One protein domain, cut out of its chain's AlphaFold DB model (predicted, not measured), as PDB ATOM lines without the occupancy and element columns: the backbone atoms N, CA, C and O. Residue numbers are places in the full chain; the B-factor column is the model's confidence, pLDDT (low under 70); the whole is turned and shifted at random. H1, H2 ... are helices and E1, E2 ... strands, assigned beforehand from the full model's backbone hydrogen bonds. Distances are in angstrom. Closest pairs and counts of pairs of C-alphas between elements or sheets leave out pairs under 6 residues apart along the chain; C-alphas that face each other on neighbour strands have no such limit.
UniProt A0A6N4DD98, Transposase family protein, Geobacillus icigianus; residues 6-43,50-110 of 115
ATOM      1  N   LYS A   6     -30.482  29.570  -0.189       78.19
ATOM      2  CA  LYS A   6     -31.347  29.590  -1.363       78.19
ATOM      3  C   LYS A   6     -31.315  28.211  -2.004       78.19
ATOM      4  O   LYS A   6     -30.262  27.581  -2.046       78.19
ATOM      5  N   GLN A   7     -32.484  27.756  -2.437       79.19
ATOM      6  CA  GLN A   7     -32.675  26.448  -3.046       79.19
ATOM      7  C   GLN A   7     -33.147  26.625  -4.487       79.19
ATOM      8  O   GLN A   7     -33.988  27.482  -4.771       79.19
ATOM      9  N   TRP A   8     -32.608  25.804  -5.379       79.50
ATOM     10  CA  TRP A   8     -32.991  25.728  -6.784       79.50
ATOM     11  C   TRP A   8     -33.292  24.286  -7.161       79.50
ATOM     12  O   TRP A   8     -32.623  23.365  -6.692       79.50
ATOM     13  N   ILE A   9     -34.253  24.104  -8.063       76.81
ATOM     14  CA  ILE A   9     -34.471  22.826  -8.735       76.81
ATOM     15  C   ILE A   9     -33.557  22.802  -9.957       76.81
ATOM     16  O   ILE A   9     -33.689  23.657 -10.830       76.81
ATOM     17  N   HIS A  10     -32.633  21.845 -10.019       69.50
ATOM     18  CA  HIS A  10     -31.768  21.691 -11.189       69.50
ATOM     19  C   HIS A  10     -32.457  20.899 -12.307       69.50
ATOM     20  O   HIS A  10     -32.350  21.255 -13.476       69.50
ATOM     21  N   GLY A  11     -33.193  19.840 -11.956       65.00
ATOM     22  CA  GLY A  11     -33.912  18.999 -12.911       65.00
ATOM     23  C   GLY A  11     -34.146  17.581 -12.393       65.00
ATOM     24  O   GLY A  11     -33.687  17.218 -11.309       65.00
ATOM     25  N   TYR A  12     -34.884  16.788 -13.172       63.31
ATOM     26  CA  TYR A  12     -35.123  15.367 -12.916       63.31
ATOM     27  C   TYR A  12     -34.145  14.515 -13.734       63.31
ATOM     28  O   TYR A  12     -33.994  14.730 -14.935       63.31
ATOM     29  N   THR A  13     -33.509  13.529 -13.101       68.81
ATOM     30  CA  THR A  13     -32.706  12.503 -13.788       68.81
ATOM     31  C   THR A  13     -33.273  11.120 -13.493       68.81
ATOM     32  O   THR A  13     -33.682  10.848 -12.367       68.81
ATOM     33  N   ASN A  14     -33.278  10.219 -14.477       66.12
ATOM     34  CA  ASN A  14     -33.890   8.889 -14.329       66.12
ATOM     35  C   ASN A  14     -33.226   8.018 -13.245       66.12
ATOM     36  O   ASN A  14     -33.835   7.067 -12.767       66.12
ATOM     37  N   THR A  15     -31.985   8.323 -12.862       73.44
ATOM     38  CA  THR A  15     -31.210   7.555 -11.877       73.44
ATOM     39  C   THR A  15     -31.275   8.128 -10.462       73.44
ATOM     40  O   THR A  15     -31.181   7.366  -9.507       73.44
ATOM     41  N   VAL A  16     -31.428   9.450 -10.310       69.50
ATOM     42  CA  VAL A  16     -31.354  10.146  -9.006       69.50
ATOM     43  C   VAL A  16     -32.684  10.815  -8.627       69.50
ATOM     44  O   VAL A  16     -32.903  11.172  -7.475       69.50
ATOM     45  N   GLY A  17     -33.610  10.955  -9.574       75.19
ATOM     46  CA  GLY A  17     -34.847  11.703  -9.393       75.19
ATOM     47  C   GLY A  17     -34.630  13.215  -9.465       75.19
ATOM     48  O   GLY A  17     -33.744  13.701 -10.175       75.19
ATOM     49  N   LEU A  18     -35.476  13.968  -8.758       77.06
ATOM     50  CA  LEU A  18     -35.328  15.414  -8.579       77.06
ATOM     51  C   LEU A  18     -34.210  15.704  -7.580       77.06
ATOM     52  O   LEU A  18     -34.236  15.189  -6.464       77.06
ATOM     53  N   PHE A  19     -33.289  16.591  -7.946       76.81
ATOM     54  CA  PHE A  19     -32.273  17.069  -7.017       76.81
ATOM     55  C   PHE A  19     -32.234  18.591  -6.919       76.81
ATOM     56  O   PHE A  19     -32.548  19.331  -7.860       76.81
ATOM     57  N   TRP A  20     -31.855  19.036  -5.725       80.56
ATOM     58  CA  TRP A  20     -31.861  20.426  -5.305       80.56
ATOM     59  C   TRP A  20     -30.428  20.924  -5.173       80.56
ATOM     60  O   TRP A  20     -29.562  20.215  -4.661       80.56
ATOM     61  N   ILE A  21     -30.191  22.156  -5.607       81.38
ATOM     62  CA  ILE A  21     -28.949  22.874  -5.325       81.38
ATOM     63  C   ILE A  21     -29.244  23.822  -4.169       81.38
ATOM     64  O   ILE A  21     -30.164  24.633  -4.267       81.38
ATOM     65  N   GLU A  22     -28.475  23.726  -3.085       82.31
ATOM     66  CA  GLU A  22     -28.524  24.680  -1.978       82.31
ATOM     67  C   GLU A  22     -27.235  25.489  -1.924       82.31
ATOM     68  O   GLU A  22     -26.151  24.913  -1.843       82.31
ATOM     69  N   LEU A  23     -27.343  26.816  -1.883       80.94
ATOM     70  CA  LEU A  23     -26.198  27.688  -1.620       80.94
ATOM     71  C   LEU A  23     -26.487  28.650  -0.466       80.94
ATOM     72  O   LEU A  23     -27.641  29.056  -0.260       80.94
ATOM     73  N   PRO A  24     -25.459  29.032   0.311       81.81
ATOM     74  CA  PRO A  24     -25.593  30.092   1.298       81.81
ATOM     75  C   PRO A  24     -25.904  31.426   0.607       81.81
ATOM     76  O   PRO A  24     -25.294  31.778  -0.398       81.81
ATOM     77  N   ILE A  25     -26.844  32.196   1.159       80.44
ATOM     78  CA  ILE A  25     -27.137  33.541   0.661       80.44
ATOM     79  C   ILE A  25     -26.067  34.487   1.188       80.44
ATOM     80  O   ILE A  25     -26.113  34.907   2.347       80.44
ATOM     81  N   GLU A  26     -25.132  34.861   0.323       83.00
ATOM     82  CA  GLU A  26     -24.126  35.848   0.672       83.00
ATOM     83  C   GLU A  26     -24.666  37.267   0.470       83.00
ATOM     84  O   GLU A  26     -24.962  37.705  -0.645       83.00
ATOM     85  N   ARG A  27     -24.814  37.999   1.578       83.50
ATOM     86  CA  ARG A  27     -25.179  39.418   1.575       83.50
ATOM     87  C   ARG A  27     -23.948  40.252   1.853       83.50
ATOM     88  O   ARG A  27     -23.245  40.026   2.835       83.50
ATOM     89  N   ARG A  28     -23.715  41.235   1.001       84.94
ATOM     90  CA  ARG A  28     -22.615  42.182   1.111       84.94
ATOM     91  C   ARG A  28     -23.190  43.571   1.347       84.94
ATOM     92  O   ARG A  28     -24.285  43.897   0.895       84.94
ATOM     93  N   HIS A  29     -22.447  44.368   2.096       89.81
ATOM     94  CA  HIS A  29     -22.798  45.736   2.444       89.81
ATOM     95  C   HIS A  29     -21.765  46.669   1.819       89.81
ATOM     96  O   HIS A  29     -20.564  46.459   1.997       89.81
ATOM     97  N   CYS A  30     -22.222  47.690   1.097       82.00
ATOM     98  CA  CYS A  30     -21.338  48.723   0.580       82.00
ATOM     99  C   CYS A  30     -21.001  49.720   1.702       82.00
ATOM    100  O   CYS A  30     -21.907  50.410   2.165       82.00
ATOM    101  N   PRO A  31     -19.729  49.866   2.116       84.88
ATOM    102  CA  PRO A  31     -19.362  50.793   3.187       84.88
ATOM    103  C   PRO A  31     -19.529  52.271   2.807       84.88
ATOM    104  O   PRO A  31     -19.588  53.113   3.692       84.88
ATOM    105  N   ALA A  32     -19.609  52.594   1.512       88.31
ATOM    106  CA  ALA A  32     -19.720  53.971   1.036       88.31
ATOM    107  C   ALA A  32     -21.173  54.473   0.950       88.31
ATOM    108  O   ALA A  32     -21.444  55.621   1.285       88.31
ATOM    109  N   CYS A  33     -22.109  53.631   0.495       88.88
ATOM    110  CA  CYS A  33     -23.514  54.017   0.287       88.88
ATOM    111  C   CYS A  33     -24.514  53.255   1.168       88.88
ATOM    112  O   CYS A  33     -25.718  53.449   1.028       88.88
ATOM    113  N   PHE A  34     -24.031  52.376   2.050       83.06
ATOM    114  CA  PHE A  34     -24.818  51.569   2.993       83.06
ATOM    115  C   PHE A  34     -25.856  50.626   2.364       83.06
ATOM    116  O   PHE A  34     -26.658  49.999   3.059       83.06
ATOM    117  N   LEU A  35     -25.827  50.462   1.039       78.12
ATOM    118  CA  LEU A  35     -26.694  49.523   0.343       78.12
ATOM    119  C   LEU A  35     -26.263  48.082   0.627       78.12
ATOM    120  O   LEU A  35     -25.079  47.739   0.591       78.12
ATOM    121  N   THR A  36     -27.254  47.226   0.874       81.94
ATOM    122  CA  THR A  36     -27.060  45.781   1.019       81.94
ATOM    123  C   THR A  36     -27.439  45.088  -0.282       81.94
ATOM    124  O   THR A  36     -28.562  45.238  -0.760       81.94
ATOM    125  N   PHE A  37     -26.529  44.295  -0.832       79.19
ATOM    126  CA  PHE A  37     -26.735  43.521  -2.050       79.19
ATOM    127  C   PHE A  37     -26.514  42.035  -1.781       79.19
ATOM    128  O   PHE A  37     -25.767  41.643  -0.887       79.19
ATOM    129  N   THR A  38     -27.221  41.193  -2.528       80.75
ATOM    130  CA  THR A  38     -27.022  39.741  -2.492       80.75
ATOM    131  C   THR A  38     -26.146  39.364  -3.673       80.75
ATOM    132  O   THR A  38     -26.415  39.817  -4.784       80.75
ATOM    133  N   VAL A  39     -25.102  38.573  -3.433       78.06
ATOM    134  CA  VAL A  39     -24.221  38.086  -4.500       78.06
ATOM    135  C   VAL A  39     -25.031  37.193  -5.441       78.06
ATOM    136  O   VAL A  39     -25.818  36.357  -4.997       78.06
ATOM    137  N   SER A  40     -24.883  37.421  -6.744       71.50
ATOM    138  CA  SER A  40     -25.465  36.583  -7.788       71.50
ATOM    139  C   SER A  40     -24.461  35.521  -8.222       71.50
ATOM    140  O   SER A  40     -23.330  35.867  -8.565       71.50
ATOM    141  N   ASP A  41     -24.884  34.263  -8.282       72.50
ATOM    142  CA  ASP A  41     -24.061  33.172  -8.799       72.50
ATOM    143  C   ASP A  41     -24.186  33.081 -10.332       72.50
ATOM    144  O   ASP A  41     -25.289  32.842 -10.843       72.50
ATOM    145  N   PRO A  42     -23.093  33.271 -11.098       65.44
ATOM    146  CA  PRO A  42     -23.131  33.131 -12.548       65.44
ATOM    147  C   PRO A  42     -23.483  31.683 -12.917       65.44
ATOM    148  O   PRO A  42     -22.747  30.753 -12.598       65.44
ATOM    149  N   GLY A  43     -24.629  31.494 -13.572       68.00
ATOM    150  CA  GLY A  43     -25.143  30.178 -13.973       68.00
ATOM    151  C   GLY A  43     -26.324  29.664 -13.147       68.00
ATOM    152  O   GLY A  43     -26.953  28.690 -13.553       68.00
ATOM    153  N   ALA A  50     -38.387  40.199  -6.879       68.50
ATOM    154  CA  ALA A  50     -38.155  41.635  -6.946       68.50
ATOM    155  C   ALA A  50     -38.544  42.261  -5.604       68.50
ATOM    156  O   ALA A  50     -39.642  42.003  -5.105       68.50
ATOM    157  N   THR A  51     -37.648  43.034  -4.993       77.69
ATOM    158  CA  THR A  51     -37.951  43.663  -3.703       77.69
ATOM    159  C   THR A  51     -39.141  44.603  -3.862       77.69
ATOM    160  O   THR A  51     -39.325  45.188  -4.927       77.69
ATOM    161  N   GLU A  52     -39.946  44.775  -2.815       76.12
ATOM    162  CA  GLU A  52     -41.107  45.674  -2.865       76.12
ATOM    163  C   GLU A  52     -40.707  47.094  -3.302       76.12
ATOM    164  O   GLU A  52     -41.376  47.696  -4.135       76.12
ATOM    165  N   LEU A  53     -39.554  47.585  -2.832       75.94
ATOM    166  CA  LEU A  53     -38.988  48.872  -3.249       75.94
ATOM    167  C   LEU A  53     -38.659  48.922  -4.746       75.94
ATOM    168  O   LEU A  53     -38.928  49.929  -5.394       75.94
ATOM    169  N   PHE A  54     -38.105  47.843  -5.308       81.75
ATOM    170  CA  PHE A  54     -37.847  47.772  -6.745       81.75
ATOM    171  C   PHE A  54     -39.157  47.766  -7.534       81.75
ATOM    172  O   PHE A  54     -39.290  48.521  -8.489       81.75
ATOM    173  N   GLN A  55     -40.154  46.991  -7.099       86.19
ATOM    174  CA  GLN A  55     -41.476  46.978  -7.734       86.19
ATOM    175  C   GLN A  55     -42.132  48.370  -7.704       86.19
ATOM    176  O   GLN A  55     -42.666  48.819  -8.717       86.19
ATOM    177  N   GLN A  56     -42.037  49.082  -6.574       84.00
ATOM    178  CA  GLN A  56     -42.535  50.453  -6.431       84.00
ATOM    179  C   GLN A  56     -41.821  51.434  -7.357       84.00
ATOM    180  O   GLN A  56     -42.483  52.235  -8.016       84.00
ATOM    181  N   TRP A  57     -40.495  51.351  -7.448       86.62
ATOM    182  CA  TRP A  57     -39.712  52.184  -8.355       86.62
ATOM    183  C   TRP A  57     -40.076  51.938  -9.826       86.62
ATOM    184  O   TRP A  57     -40.295  52.892 -10.570       86.62
ATOM    185  N   VAL A  58     -40.235  50.674 -10.235       87.56
ATOM    186  CA  VAL A  58     -40.668  50.314 -11.596       87.56
ATOM    187  C   VAL A  58     -42.059  50.872 -11.904       87.56
ATOM    188  O   VAL A  58     -42.276  51.444 -12.971       87.56
ATOM    189  N   ALA A  59     -42.999  50.758 -10.967       88.12
ATOM    190  CA  ALA A  59     -44.348  51.276 -11.152       88.12
ATOM    191  C   ALA A  59     -44.394  52.818 -11.182       88.12
ATOM    192  O   ALA A  59     -45.156  53.386 -11.961       88.12
ATOM    193  N   GLN A  60     -43.544  53.509 -10.414       85.69
ATOM    194  CA  GLN A  60     -43.370  54.964 -10.525       85.69
ATOM    195  C   GLN A  60     -42.802  55.377 -11.882       85.69
ATOM    196  O   GLN A  60     -43.228  56.381 -12.442       85.69
ATOM    197  N   LEU A  61     -41.876  54.593 -12.436       87.31
ATOM    198  CA  LEU A  61     -41.278  54.863 -13.743       87.31
ATOM    199  C   LEU A  61     -42.301  54.805 -14.891       87.31
ATOM    200  O   LEU A  61     -42.100  55.437 -15.925       87.31
ATOM    201  N   CYS A  62     -43.400  54.069 -14.697       88.75
ATOM    202  CA  CYS A  62     -44.519  54.011 -15.636       88.75
ATOM    203  C   CYS A  62     -45.366  55.297 -15.635       88.75
ATOM    204  O   CYS A  62     -46.177  55.495 -16.534       88.75
ATOM    205  N   ILE A  63     -45.210  56.193 -14.656       85.06
ATOM    206  CA  ILE A  63     -45.936  57.466 -14.643       85.06
ATOM    207  C   ILE A  63     -45.378  58.356 -15.761       85.06
ATOM    208  O   ILE A  63     -44.227  58.785 -15.722       85.06
ATOM    209  N   GLY A  64     -46.206  58.640 -16.769       81.50
ATOM    210  CA  GLY A  64     -45.809  59.434 -17.937       81.50
ATOM    211  C   GLY A  64     -45.021  58.658 -19.001       81.50
ATOM    212  O   GLY A  64     -44.398  59.284 -19.855       81.50
ATOM    213  N   LYS A  65     -45.032  57.319 -18.948       86.38
ATOM    214  CA  LYS A  65     -44.476  56.413 -19.970       86.38
ATOM    215  C   LYS A  65     -45.435  55.267 -20.242       86.38
ATOM    216  O   LYS A  65     -46.279  54.958 -19.401       86.38
ATOM    217  N   THR A  66     -45.297  54.602 -21.382       87.75
ATOM    218  CA  THR A  66     -46.047  53.359 -21.597       87.75
ATOM    219  C   THR A  66     -45.398  52.210 -20.816       87.75
ATOM    220  O   THR A  66     -44.183  52.171 -20.604       87.75
ATOM    221  N   ILE A  67     -46.200  51.228 -20.389       87.31
ATOM    222  CA  ILE A  67     -45.689  50.013 -19.723       87.31
ATOM    223  C   ILE A  67     -44.680  49.293 -20.637       87.31
ATOM    224  O   ILE A  67     -43.673  48.761 -20.168       87.31
ATOM    225  N   GLN A  68     -44.916  49.317 -21.952       90.56
ATOM    226  CA  GLN A  68     -44.038  48.716 -22.953       90.56
ATOM    227  C   GLN A  68     -42.682  49.428 -23.058       90.56
ATOM    228  O   GLN A  68     -41.656  48.758 -23.187       90.56
ATOM    229  N   GLU A  69     -42.649  50.758 -22.967       89.88
ATOM    230  CA  GLU A  69     -41.398  51.519 -22.895       89.88
ATOM    231  C   GLU A  69     -40.586  51.144 -21.653       89.88
ATOM    232  O   GLU A  69     -39.393  50.858 -21.759       89.88
ATOM    233  N   VAL A  70     -41.228  51.082 -20.483       90.31
ATOM    234  CA  VAL A  70     -40.561  50.718 -19.224       90.31
ATOM    235  C   VAL A  70     -40.046  49.277 -19.253       90.31
ATOM    236  O   VAL A  70     -38.923  49.015 -18.819       90.31
ATOM    237  N   ALA A  71     -40.818  48.348 -19.819       90.25
ATOM    238  CA  ALA A  71     -40.405  46.958 -19.997       90.25
ATOM    239  C   ALA A  71     -39.135  46.838 -20.858       90.25
ATOM    240  O   ALA A  71     -38.223  46.087 -20.509       90.25
ATOM    241  N   ARG A  72     -39.039  47.626 -21.938       90.44
ATOM    242  CA  ARG A  72     -37.843  47.687 -22.796       90.44
ATOM    243  C   ARG A  72     -36.651  48.353 -22.109       90.44
ATOM    244  O   ARG A  72     -35.526  47.914 -22.318       90.44
ATOM    245  N   LEU A  73     -36.889  49.390 -21.305       91.50
ATOM    246  CA  LEU A  73     -35.839  50.111 -20.582       91.50
ATOM    247  C   LEU A  73     -35.154  49.232 -19.520       91.50
ATOM    248  O   LEU A  73     -33.952  49.360 -19.301       91.50
ATOM    249  N   LEU A  74     -35.916  48.359 -18.852       85.81
ATOM    250  CA  LEU A  74     -35.455  47.538 -17.721       85.81
ATOM    251  C   LEU A  74     -35.206  46.056 -18.060       85.81
ATOM    252  O   LEU A  74     -35.044  45.239 -17.155       85.81
ATOM    253  N   PRO A  75     -35.035  45.721 -19.344       85.62
ATOM    254  CA  PRO A  75     -35.222  44.369 -19.899       85.62
ATOM    255  C   PRO A  75     -36.156  43.418 -19.118       85.62
ATOM    256  O   PRO A  75     -35.807  42.271 -18.839       85.62
ATOM    257  N   LEU A  76     -37.357  43.881 -18.760       86.12
ATOM    258  CA  LEU A  76     -38.361  43.083 -18.048       86.12
ATOM    259  C   LEU A  76     -39.452  42.593 -19.002       86.12
ATOM    260  O   LEU A  76     -39.774  43.241 -19.997       86.12
ATOM    261  N   ALA A  77     -40.086  41.467 -18.670       86.38
ATOM    262  CA  ALA A  77     -41.285  41.039 -19.380       86.38
ATOM    263  C   ALA A  77     -42.422  42.054 -19.165       86.38
ATOM    264  O   ALA A  77     -42.690  42.445 -18.026       86.38
ATOM    265  N   TYR A  78     -43.130  42.418 -20.240       87.44
ATOM    266  CA  TYR A  78     -44.268  43.351 -20.199       87.44
ATOM    267  C   TYR A  78     -45.264  42.998 -19.083       87.44
ATOM    268  O   TYR A  78     -45.592  43.837 -18.249       87.44
ATOM    269  N   THR A  79     -45.652  41.724 -19.001       85.94
ATOM    270  CA  THR A  79     -46.626  41.216 -18.021       85.94
ATOM    271  C   THR A  79     -46.156  41.353 -16.574       85.94
ATOM    272  O   THR A  79     -46.969  41.450 -15.659       85.94
ATOM    273  N   THR A  80     -44.840  41.377 -16.335       87.75
ATOM    274  CA  THR A  80     -44.278  41.603 -14.997       87.75
ATOM    275  C   THR A  80     -44.421  43.063 -14.585       87.75
ATOM    276  O   THR A  80     -44.874  43.341 -13.477       87.75
ATOM    277  N   VAL A  81     -44.095  43.990 -15.490       87.88
ATOM    278  CA  VAL A  81     -44.233  45.435 -15.253       87.88
ATOM    279  C   VAL A  81     -45.705  45.812 -15.080       87.88
ATOM    280  O   VAL A  81     -46.054  46.490 -14.117       87.88
ATOM    281  N   GLU A  82     -46.572  45.300 -15.954       88.50
ATOM    282  CA  GLU A  82     -48.024  45.477 -15.887       88.50
ATOM    283  C   GLU A  82     -48.587  45.020 -14.537       88.50
ATOM    284  O   GLU A  82     -49.308  45.759 -13.862       88.50
ATOM    285  N   ARG A  83     -48.198  43.821 -14.090       87.19
ATOM    286  CA  ARG A  83     -48.632  43.279 -12.804       87.19
ATOM    287  C   ARG A  83     -48.206  44.169 -11.638       87.19
ATOM    288  O   ARG A  83     -49.032  44.443 -10.773       87.19
ATOM    289  N   TRP A  84     -46.958  44.635 -11.600       89.12
ATOM    290  CA  TRP A  84     -46.485  45.513 -10.521       89.12
ATOM    291  C   TRP A  84     -47.165  46.880 -10.535       89.12
ATOM    292  O   TRP A  84     -47.498  47.399  -9.471       89.12
ATOM    293  N   PHE A  85     -47.431  47.430 -11.719       86.56
ATOM    294  CA  PHE A  85     -48.137  48.697 -11.866       86.56
ATOM    295  C   PHE A  85     -49.553  48.637 -11.275       86.56
ATOM    296  O   PHE A  85     -49.929  49.499 -10.482       86.56
ATOM    297  N   TYR A  86     -50.321  47.585 -11.579       83.81
ATOM    298  CA  TYR A  86     -51.690  47.438 -11.068       83.81
ATOM    299  C   TYR A  86     -51.779  46.928  -9.623       83.81
ATOM    300  O   TYR A  86     -52.790  47.146  -8.958       83.81
ATOM    301  N   GLN A  87     -50.743  46.262  -9.106       83.06
ATOM    302  CA  GLN A  87     -50.740  45.725  -7.740       83.06
ATOM    303  C   GLN A  87     -50.414  46.755  -6.652       83.06
ATOM    304  O   GLN A  87     -50.575  46.442  -5.473       83.06
ATOM    305  N   LEU A  88     -49.966  47.962  -7.008       75.00
ATOM    306  CA  LEU A  88     -49.523  48.977  -6.050       75.00
ATOM    307  C   LEU A  88     -50.553  50.112  -5.894       75.00
ATOM    308  O   LEU A  88     -50.399  51.178  -6.494       75.00
ATOM    309  N   PRO A  89     -51.575  49.955  -5.023       58.91
ATOM    310  CA  PRO A  89     -52.632  50.953  -4.842       58.91
ATOM    311  C   PRO A  89     -52.102  52.310  -4.356       58.91
ATOM    312  O   PRO A  89     -52.680  53.346  -4.672       58.91
ATOM    313  N   ARG A  90     -50.978  52.334  -3.624       59.84
ATOM    314  CA  ARG A  90     -50.412  53.559  -3.029       59.84
ATOM    315  C   ARG A  90     -49.991  54.614  -4.059       59.84
ATOM    316  O   ARG A  90     -50.078  55.800  -3.756       59.84
ATOM    317  N   LEU A  91     -49.576  54.211  -5.262       57.28
ATOM    318  CA  LEU A  91     -49.121  55.156  -6.289       57.28
ATOM    319  C   LEU A  91     -50.275  55.987  -6.870       57.28
ATOM    320  O   LEU A  91     -50.096  57.168  -7.163       57.28
ATOM    321  N   PHE A  92     -51.476  55.411  -6.946       57.34
ATOM    322  CA  PHE A  92     -52.662  56.094  -7.465       57.34
ATOM    323  C   PHE A  92     -53.212  57.146  -6.490       57.34
ATOM    324  O   PHE A  92     -53.640  58.218  -6.918       57.34
ATOM    325  N   TYR A  93     -53.130  56.891  -5.178       53.44
ATOM    326  CA  TYR A  93     -53.573  57.847  -4.153       53.44
ATOM    327  C   TYR A  93     -52.681  59.090  -4.067       53.44
ATOM    328  O   TYR A  93     -53.188  60.190  -3.861       53.44
ATOM    329  N   GLN A  94     -51.367  58.935  -4.245       54.69
ATOM    330  CA  GLN A  94     -50.414  60.034  -4.078       54.69
ATOM    331  C   GLN A  94     -50.328  60.956  -5.307       54.69
ATOM    332  O   GLN A  94     -50.068  62.146  -5.151       54.69
ATOM    333  N   HIS A  95     -50.606  60.444  -6.513       53.66
ATOM    334  CA  HIS A  95     -50.539  61.221  -7.761       53.66
ATOM    335  C   HIS A  95     -51.905  61.641  -8.345       53.66
ATOM    336  O   HIS A  95     -51.931  62.232  -9.421       53.66
ATOM    337  N   ARG A  96     -53.042  61.367  -7.675       56.22
ATOM    338  CA  ARG A  96     -54.410  61.612  -8.208       56.22
ATOM    339  C   ARG A  96     -54.634  61.029  -9.618       56.22
ATOM    340  O   ARG A  96     -55.424  61.554 -10.399       56.22
ATOM    341  N   ILE A  97     -53.959  59.930  -9.954       55.12
ATOM    342  CA  ILE A  97     -54.142  59.259 -11.243       55.12
ATOM    343  C   ILE A  97     -55.382  58.371 -11.109       55.12
ATOM    344  O   ILE A  97     -55.334  57.331 -10.452       55.12
ATOM    345  N   LEU A  98     -56.512  58.797 -11.683       48.97
ATOM    346  CA  LEU A  98     -57.709  57.956 -11.742       48.97
ATOM    347  C   LEU A  98     -57.439  56.772 -12.689       48.97
ATOM    348  O   LEU A  98     -56.882  56.990 -13.769       48.97
ATOM    349  N   PRO A  99     -57.870  55.540 -12.348       47.03
ATOM    350  CA  PRO A  99     -57.693  54.362 -13.202       47.03
ATOM    351  C   PRO A  99     -58.179  54.567 -14.647       47.03
ATOM    352  O   PRO A  99     -57.621  53.985 -15.574       47.03
ATOM    353  N   SER A 100     -59.173  55.438 -14.854       48.53
ATOM    354  CA  SER A 100     -59.727  55.787 -16.165       48.53
ATOM    355  C   SER A 100     -58.750  56.504 -17.107       48.53
ATOM    356  O   SER A 100     -58.872  56.344 -18.318       48.53
ATOM    357  N   TYR A 101     -57.760  57.249 -16.598       45.34
ATOM    358  CA  TYR A 101     -56.805  57.979 -17.448       45.34
ATOM    359  C   TYR A 101     -55.725  57.074 -18.055       45.34
ATOM    360  O   TYR A 101     -55.208  57.372 -19.128       45.34
ATOM    361  N   VAL A 102     -55.402  55.948 -17.412       51.00
ATOM    362  CA  VAL A 102     -54.408  54.996 -17.941       51.00
ATOM    363  C   VAL A 102     -54.995  54.175 -19.094       51.00
ATOM    364  O   VAL A 102     -54.304  53.901 -20.074       51.00
ATOM    365  N   TRP A 103     -56.290  53.845 -19.025       44.00
ATOM    366  CA  TRP A 103     -56.984  53.118 -20.090       44.00
ATOM    367  C   TRP A 103     -57.048  53.909 -21.403       44.00
ATOM    368  O   TRP A 103     -56.847  53.313 -22.461       44.00
ATOM    369  N   MET A 104     -57.243  55.233 -21.353       36.56
ATOM    370  CA  MET A 104     -57.327  56.071 -22.560       36.56
ATOM    371  C   MET A 104     -56.041  56.044 -23.401       36.56
ATOM    372  O   MET A 104     -56.132  55.916 -24.619       36.56
ATOM    373  N   ASN A 105     -54.856  56.054 -22.780       45.12
ATOM    374  CA  ASN A 105     -53.594  55.996 -23.532       45.12
ATOM    375  C   ASN A 105     -53.339  54.609 -24.153       45.12
ATOM    376  O   ASN A 105     -52.790  54.517 -25.241       45.12
ATOM    377  N   SER A 106     -53.786  53.529 -23.503       42.62
ATOM    378  CA  SER A 106     -53.614  52.154 -24.010       42.62
ATOM    379  C   SER A 106     -54.641  51.712 -25.067       42.62
ATOM    380  O   SER A 106     -54.449  50.686 -25.727       42.62
ATOM    381  N   LEU A 107     -55.753  52.442 -25.189       41.50
ATOM    382  CA  LEU A 107     -56.761  52.254 -26.239       41.50
ATOM    383  C   LEU A 107     -56.418  53.099 -27.472       41.50
ATOM    384  O   LEU A 107     -56.441  52.581 -28.582       41.50
ATOM    385  N   SER A 108     -55.963  54.343 -27.272       44.44
ATOM    386  CA  SER A 108     -55.548  55.238 -28.361       44.44
ATOM    387  C   SER A 108     -54.449  54.654 -29.261       44.44
ATOM    388  O   SER A 108     -54.467  54.924 -30.457       44.44
ATOM    389  N   GLU A 109     -53.509  53.866 -28.730       41.12
ATOM    390  CA  GLU A 109     -52.464  53.234 -29.556       41.12
ATOM    391  C   GLU A 109     -52.941  51.961 -30.272       41.12
ATOM    392  O   GLU A 109     -52.394  51.605 -31.313       41.12
ATOM    393  N   ARG A 110     -53.964  51.269 -29.748       46.69
ATOM    394  CA  ARG A 110     -54.501  50.047 -30.373       46.69
ATOM    395  C   ARG A 110     -55.503  50.338 -31.485       46.69
ATOM    396  O   ARG A 110     -55.546  49.575 -32.443       46.69
TER     397      ARG A 110
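AT A GLANCE: This is residues 6 to 43 and 50 to 110 of the 115 residues of the protein "Transposase family protein" of Geobacillus icigianus (UniProt A0A6N4DD98). Two lobes lie side by side: a long, narrow two-stranded ribbon, made of two hairpins joined end to end, and a group of five helices, with H1, H2 and H3 as its core and H4 and H5 trailing off in an angular tail. In the ribbon E2 runs on into E3, the turns of the two hairpins lie at its opposite ends, and the loop of residues 30 to 35 sticks out free. The printed part has 99 residues, with four named strands followed by five named helices, in two separate antiparallel sheets, E1 - E2 and E3 - E4; the class is mixed, helices and strands. The whole is flat, spanning 55 by 44 by 22 A, and only just extended, close to loose, with a radius of gyration of the C-alphas of 19.3 A.

HOW THE PARTS SIT: E1, residues 6 to 13, and E2, residues 17 to 24, form an antiparallel hairpin at 157 degrees, with N 8 and O 21 2.9 A apart and N 17 and O 13 2.8 A apart, within hydrogen-bond range. E2 runs on into E3, residues 27 to 29, at 21 degrees across a break of 2 residues. E3 and E4, residues 36 to 38, form the second antiparallel hairpin, with N 28 and O 37 2.8 A apart, within hydrogen-bond range. E1, E2 and E3 are apart from H1, residues 52 to 61, and from H3, residues 78 to 87. H1 and H3 touch, about perpendicular at 76 degrees, the closest C-alphas being those of Ala 59 and Phe 85, 4.6 A apart. H2, residues 67 to 73, touches H3 at a steep tilt of 58 degrees, opposite ways; the closest C-alphas, of Ala 71 and Tyr 78, are 5.3 A apart. H4, residues 89 to 95, and H1 are close but not clearly touching, the closest C-alphas being those of Gln 60 and Leu 91, 7.1 A apart. H5, residues 99 to 108, is close to H4 but not clearly touching it, about perpendicular at 85 degrees, with the closest C-alphas, of Phe 92 and Pro 99, 7.8 A apart. In H1, H2 and H3 every O i to N i+4 pair is within hydrogen-bond range; in H4 2 of 3 are, and in H5 3 of 6.

IN THESE COORDINATES: E1 begins at C-alpha 6 (-31.347, 29.590, -1.363) and is 21.2 A long; E2 is 23.2 A long. E3 measures 6.8 A and E4 7.0 A. H1 begins at C-alpha 52 (-41.107, 45.674, -2.865); H1 and H3 are each 14.2 A long. H2 measures 9.9 A and H4 10.9 A. H5, 15.3 A long, ends at C-alpha 108 (-55.548, 55.238, -28.361).

THE WHOLE: The C-alphas farthest apart, of Thr 15 and Arg 96, are 58.9 A apart. Residues 44 to 49 are not printed, and C-alphas 43 and 50 are 18.7 A apart across this cut. Of the links that are printed whole, E3 to E4 is short and the others are tight. The mean pLDDT of the printed part of this model is 74.4; 31 residues are under 70, among them residues 89 to 110.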